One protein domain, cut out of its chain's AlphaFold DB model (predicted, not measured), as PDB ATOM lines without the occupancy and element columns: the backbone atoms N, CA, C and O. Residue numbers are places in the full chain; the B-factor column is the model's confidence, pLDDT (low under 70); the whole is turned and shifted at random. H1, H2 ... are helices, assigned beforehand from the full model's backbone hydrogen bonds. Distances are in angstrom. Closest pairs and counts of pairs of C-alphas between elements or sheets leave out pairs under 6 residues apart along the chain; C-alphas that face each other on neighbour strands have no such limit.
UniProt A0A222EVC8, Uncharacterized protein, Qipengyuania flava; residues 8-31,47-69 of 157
ATOM      1  N   TRP A   8      41.317  47.432  39.110       77.69
ATOM      2  CA  TRP A   8      39.901  47.296  38.816       77.69
ATOM      3  C   TRP A   8      39.305  48.427  37.962       77.69
ATOM      4  O   TRP A   8      38.807  48.110  36.887       77.69
ATOM      5  N   PRO A   9      39.380  49.724  38.342       87.75
ATOM      6  CA  PRO A   9      38.892  50.801  37.477       87.75
ATOM      7  C   PRO A   9      39.548  50.776  36.097       87.75
ATOM      8  O   PRO A   9      38.848  50.823  35.093       87.75
ATOM      9  N   ARG A  10      40.870  50.564  36.061       89.75
ATOM     10  CA  ARG A  10      41.636  50.463  34.817       89.75
ATOM     11  C   ARG A  10      41.195  49.285  33.947       89.75
ATOM     12  O   ARG A  10      41.182  49.401  32.731       89.75
ATOM     13  N   TRP A  11      40.854  48.148  34.552       89.94
ATOM     14  CA  TRP A  11      40.310  47.009  33.817       89.94
ATOM     15  C   TRP A  11      38.952  47.343  33.201       89.94
ATOM     16  O   TRP A  11      38.747  47.103  32.019       89.94
ATOM     17  N   CYS A  12      38.049  47.953  33.970       90.75
ATOM     18  CA  CYS A  12      36.744  48.363  33.461       90.75
ATOM     19  C   CYS A  12      36.848  49.423  32.352       90.75
ATOM     20  O   CYS A  12      36.082  49.371  31.395       90.75
ATOM     21  N   GLU A  13      37.780  50.371  32.476       92.69
ATOM     22  CA  GLU A  13      38.103  51.353  31.433       92.69
ATOM     23  C   GLU A  13      38.615  50.656  30.171       92.69
ATOM     24  O   GLU A  13      38.020  50.835  29.120       92.69
ATOM     25  N   TYR A  14      39.609  49.771  30.289       91.44
ATOM     26  CA  TYR A  14      40.127  48.979  29.166       91.44
ATOM     27  C   TYR A  14      39.024  48.184  28.451       91.44
ATOM     28  O   TYR A  14      38.939  48.179  27.224       91.44
ATOM     29  N   LEU A  15      38.127  47.539  29.204       92.38
ATOM     30  CA  LEU A  15      36.998  46.831  28.607       92.38
ATOM     31  C   LEU A  15      36.089  47.779  27.815       92.38
ATOM     32  O   LEU A  15      35.710  47.450  26.697       92.38
ATOM     33  N   ARG A  16      35.741  48.945  28.366       93.19
ATOM     34  CA  ARG A  16      34.805  49.885  27.729       93.19
ATOM     35  C   ARG A  16      35.418  50.662  26.568       93.19
ATOM     36  O   ARG A  16      34.764  50.827  25.548       93.19
ATOM     37  N   GLU A  17      36.635  51.157  26.739       94.94
ATOM     38  CA  GLU A  17      37.267  52.106  25.822       94.94
ATOM     39  C   GLU A  17      38.081  51.394  24.741       94.94
ATOM     40  O   GLU A  17      37.943  51.727  23.567       94.94
ATOM     41  N   ASP A  18      38.864  50.375  25.111       92.56
ATOM     42  CA  ASP A  18      39.760  49.690  24.171       92.56
ATOM     43  C   ASP A  18      39.093  48.477  23.517       92.56
ATOM     44  O   ASP A  18      39.245  48.244  22.318       92.56
ATOM     45  N   LEU A  19      38.337  47.691  24.292       91.69
ATOM     46  CA  LEU A  19      37.645  46.515  23.763       91.69
ATOM     47  C   LEU A  19      36.216  46.797  23.306       91.69
ATOM     48  O   LEU A  19      35.646  45.935  22.638       91.69
ATOM     49  N   LEU A  20      35.663  47.980  23.601       93.62
ATOM     50  CA  LEU A  20      34.287  48.388  23.285       93.62
ATOM     51  C   LEU A  20      33.235  47.440  23.883       93.62
ATOM     52  O   LEU A  20      32.266  47.047  23.227       93.62
ATOM     53  N   CYS A  21      33.460  46.979  25.111       91.94
ATOM     54  CA  CYS A  21      32.503  46.168  25.853       91.94
ATOM     55  C   CYS A  21      31.287  46.990  26.278       91.94
ATOM     56  O   CYS A  21      31.425  48.059  26.873       91.94
ATOM     57  N   GLY A  22      30.098  46.466  25.984       90.56
ATOM     58  CA  GLY A  22      28.835  46.961  26.504       90.56
ATOM     59  C   GLY A  22      28.563  46.445  27.916       90.56
ATOM     60  O   GLY A  22      29.212  45.526  28.408       90.56
ATOM     61  N   GLU A  23      27.542  47.007  28.556       90.12
ATOM     62  CA  GLU A  23      27.212  46.720  29.961       90.12
ATOM     63  C   GLU A  23      26.774  45.266  30.217       90.12
ATOM     64  O   GLU A  23      26.872  44.764  31.332       90.12
ATOM     65  N   ASN A  24      26.298  44.577  29.176       91.94
ATOM     66  CA  ASN A  24      25.872  43.177  29.261       91.94
ATOM     67  C   ASN A  24      27.010  42.183  28.985       91.94
ATOM     68  O   ASN A  24      26.814  40.975  29.143       91.94
ATOM     69  N   ASP A  25      28.174  42.669  28.544       92.88
ATOM     70  CA  ASP A  25      29.310  41.806  28.253       92.88
ATOM     71  C   ASP A  25      29.969  41.302  29.549       92.88
ATOM     72  O   ASP A  25      29.977  41.996  30.570       92.88
ATOM     73  N   PRO A  26      30.562  40.097  29.532       92.38
ATOM     74  CA  PRO A  26      31.246  39.556  30.695       92.38
ATOM     75  C   PRO A  26      32.389  40.454  31.168       92.38
ATOM     76  O   PRO A  26      33.321  40.767  30.432       92.38
ATOM     77  N   LEU A  27      32.386  40.760  32.460       91.12
ATOM     78  CA  LEU A  27      33.484  41.473  33.117       91.12
ATOM     79  C   LEU A  27      34.780  40.648  33.174       91.12
ATOM     80  O   LEU A  27      35.884  41.193  33.204       91.12
ATOM     81  N   TYR A  28      34.631  39.321  33.172       89.56
ATOM     82  CA  TYR A  28      35.710  38.346  33.053       89.56
ATOM     83  C   TYR A  28      35.398  37.409  31.888       89.56
ATOM     84  O   TYR A  28      34.745  36.375  32.040       89.56
ATOM     85  N   SER A  29      35.836  37.828  30.707       91.12
ATOM     86  CA  SER A  29      35.605  37.128  29.451       91.12
ATOM     87  C   SER A  29      36.476  35.895  29.263       91.12
ATOM     88  O   SER A  29      37.641  35.843  29.669       91.12
ATOM     89  N   LYS A  30      35.933  34.924  28.525       93.25
ATOM     90  CA  LYS A  30      36.701  33.804  27.988       93.25
ATOM     91  C   LYS A  30      37.799  34.288  27.041       93.25
ATOM     92  O   LYS A  30      37.585  35.197  26.247       93.25
ATOM     93  N   THR A  31      38.966  33.645  27.074       92.06
ATOM     94  CA  THR A  31      40.014  33.877  26.072       92.06
ATOM     95  C   THR A  31      39.515  33.450  24.696       92.06
ATOM     96  O   THR A  31      39.081  32.311  24.508       92.06
ATOM     97  N   ALA A  47      36.855  36.911  24.171       92.25
ATOM     98  CA  ALA A  47      35.530  36.674  23.619       92.25
ATOM     99  C   ALA A  47      34.477  37.495  24.378       92.25
ATOM    100  O   ALA A  47      34.654  37.829  25.550       92.25
ATOM    101  N   ARG A  48      33.325  37.765  23.758       92.81
ATOM    102  CA  ARG A  48      32.187  38.423  24.435       92.81
ATOM    103  C   ARG A  48      31.284  37.422  25.163       92.81
ATOM    104  O   ARG A  48      30.079  37.591  25.271       92.81
ATOM    105  N   GLU A  49      31.897  36.353  25.659       92.81
ATOM    106  CA  GLU A  49      31.234  35.208  26.276       92.81
ATOM    107  C   GLU A  49      31.867  34.878  27.627       92.81
ATOM    108  O   GLU A  49      33.077  35.035  27.837       92.81
ATOM    109  N   TYR A  50      31.034  34.391  28.545       93.31
ATOM    110  CA  TYR A  50      31.479  33.868  29.830       93.31
ATOM    111  C   TYR A  50      32.295  32.584  29.638       93.31
ATOM    112  O   TYR A  50      32.163  31.865  28.644       93.31
ATOM    113  N   TRP A  51      33.122  32.242  30.626       92.62
ATOM    114  CA  TRP A  51      33.644  30.882  30.702       92.62
ATOM    115  C   TRP A  51      32.494  29.882  30.846       92.62
ATOM    116  O   TRP A  51      31.591  30.067  31.656       92.62
ATOM    117  N   SER A  52      32.569  28.779  30.102       89.25
ATOM    118  CA  SER A  52      31.600  27.681  30.189       89.25
ATOM    119  C   SER A  52      31.751  26.834  31.460       89.25
ATOM    120  O   SER A  52      30.925  25.966  31.721       89.25
ATOM    121  N   GLY A  53      32.803  27.057  32.253       89.69
ATOM    122  CA  GLY A  53      33.064  26.314  33.479       89.69
ATOM    123  C   GLY A  53      34.178  26.922  34.326       89.69
ATOM    124  O   GLY A  53      34.745  27.964  34.005       89.69
ATOM    125  N   THR A  54      34.508  26.240  35.421       89.75
ATOM    126  CA  THR A  54      35.457  26.716  36.443       89.75
ATOM    127  C   THR A  54      36.916  26.340  36.175       89.75
ATOM    128  O   THR A  54      37.798  26.803  36.892       89.75
ATOM    129  N   GLY A  55      37.198  25.525  35.154       91.44
ATOM    130  CA  GLY A  55      38.559  25.095  34.807       91.44
ATOM    131  C   GLY A  55      39.553  26.261  34.675       91.44
ATOM    132  O   GLY A  55      40.528  26.288  35.424       91.44
ATOM    133  N   PRO A  56      39.270  27.281  33.839       90.25
ATOM    134  CA  PRO A  56      40.182  28.409  33.647       90.25
ATOM    135  C   PRO A  56      40.542  29.146  34.944       90.25
ATOM    136  O   PRO A  56      41.712  29.435  35.190       90.25
ATOM    137  N   ILE A  57      39.561  29.414  35.813       89.12
ATOM    138  CA  ILE A  57      39.829  30.095  37.087       89.12
ATOM    139  C   ILE A  57      40.615  29.204  38.058       89.12
ATOM    140  O   ILE A  57      41.469  29.704  38.787       89.12
ATOM    141  N   LEU A  58      40.386  27.885  38.049       91.38
ATOM    142  CA  LEU A  58      41.168  26.937  38.848       91.38
ATOM    143  C   LEU A  58      42.631  26.893  38.401       91.38
ATOM    144  O   LEU A  58      43.514  26.818  39.256       91.38
ATOM    145  N   ASP A  59      42.889  26.980  37.099       92.25
ATOM    146  CA  ASP A  59      44.241  26.990  36.544       92.25
ATOM    147  C   ASP A  59      44.977  28.290  36.877       92.25
ATOM    148  O   ASP A  59      46.096  28.239  37.393       92.25
ATOM    149  N   ILE A  60      44.328  29.447  36.694       91.62
ATOM    150  CA  ILE A  60      44.870  30.756  37.107       91.62
ATOM    151  C   ILE A  60      45.204  30.743  38.603       91.62
ATOM    152  O   ILE A  60      46.280  31.177  39.018       91.62
ATOM    153  N   HIS A  61      44.304  30.201  39.424       92.00
ATOM    154  CA  HIS A  61      44.496  30.088  40.867       92.00
ATOM    155  C   HIS A  61      45.691  29.188  41.218       92.00
ATOM    156  O   HIS A  61      46.537  29.579  42.020       92.00
ATOM    157  N   ARG A  62      45.844  28.021  40.572       94.50
ATOM    158  CA  ARG A  62      47.026  27.151  40.747       94.50
ATOM    159  C   ARG A  62      48.325  27.868  40.384       94.50
ATOM    160  O   ARG A  62      49.284  27.809  41.151       94.50
ATOM    161  N   GLN A  63      48.344  28.548  39.240       95.25
ATOM    162  CA  GLN A  63      49.516  29.282  38.760       95.25
ATOM    163  C   GLN A  63      49.902  30.415  39.713       95.25
ATOM    164  O   GLN A  63      51.084  30.594  39.993       95.25
ATOM    165  N   ALA A  64      48.926  31.133  40.272       94.00
ATOM    166  CA  ALA A  64      49.180  32.189  41.248       94.00
ATOM    167  C   ALA A  64      49.830  31.652  42.537       94.00
ATOM    168  O   ALA A  64      50.786  32.246  43.033       94.00
ATOM    169  N   PHE A  65      49.364  30.509  43.054       94.62
ATOM    170  CA  PHE A  65      49.988  29.852  44.210       94.62
ATOM    171  C   PHE A  65      51.422  29.409  43.911       94.62
ATOM    172  O   PHE A  65      52.325  29.685  44.703       94.62
ATOM    173  N   ALA A  66      51.644  28.799  42.744       96.00
ATOM    174  CA  ALA A  66      52.976  28.398  42.303       96.00
ATOM    175  C   ALA A  66      53.923  29.603  42.161       96.00
ATOM    176  O   ALA A  66      55.038  29.569  42.677       96.00
ATOM    177  N   ALA A  67      53.467  30.695  41.542       95.69
ATOM    178  CA  ALA A  67      54.241  31.927  41.384       95.69
ATOM    179  C   ALA A  67      54.579  32.599  42.726       95.69
ATOM    180  O   ALA A  67      55.610  33.257  42.847       95.69
ATOM    181  N   ALA A  68      53.734  32.417  43.743       95.06
ATOM    182  CA  ALA A  68      53.979  32.887  45.103       95.06
ATOM    183  C   ALA A  68      54.849  31.931  45.946       95.06
ATOM    184  O   ALA A  68      55.149  32.250  47.095       95.06
ATOM    185  N   GLY A  69      55.233  30.761  45.419       96.38
ATOM    186  CA  GLY A  69      55.969  29.735  46.165       96.38
ATOM    187  C   GLY A  69      55.153  29.080  47.285       96.38
ATOM    188  O   GLY A  69      55.724  28.583  48.254       96.38
TER     189      GLY A  69
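Overview. This is residues 8 to 31 and 47 to 69 of the 157 residues of an uncharacterized protein of Qipengyuania flava (UniProt A0A222EVC8). Two helices that stay apart, H1 and H2, stand as the two sides of an open, loose U, with the loops of residues 19 to 31 and 47 to 54 between them and H2 running off from the loops on the side away from H1. From that middle residues 57 to 69, most of H2 and the tail after it, stick out as a free arm. The printed part has 47 residues, with two named helices, H1 then H2, and no named strand; its class is all helix. It is loose, with a radius of gyration of the C-alphas of 12.9 A, and only just flat, spanning 36 by 24 by 12 A.

Along the chain. Find C-alpha 55 at (38.559, 25.095, 34.807); from there H2, residues 55 to 67, runs 18.3 A to C-alpha 67 at (54.241, 31.927, 41.384). Then look at C-alpha 8 at (39.901, 47.296, 38.816), where H1, residues 8 to 18, begins its 14.8 A.

Arrangement. Compare H2 with H1 and you will find them apart, with no C-alpha of the one within 8 A of the other. In both helices every O i to N i+4 pair is within hydrogen-bond range.

Size, cuts and confidence. The C-alphas farthest apart, those of Gly 22 and Gly 69, are 37.7 A apart. Residues 32 to 46 are not printed; C-alphas 31 and 47 are 5.8 A apart across this cut, which lies in the link from H1 to H2. No printed residue is under 70 in pLDDT.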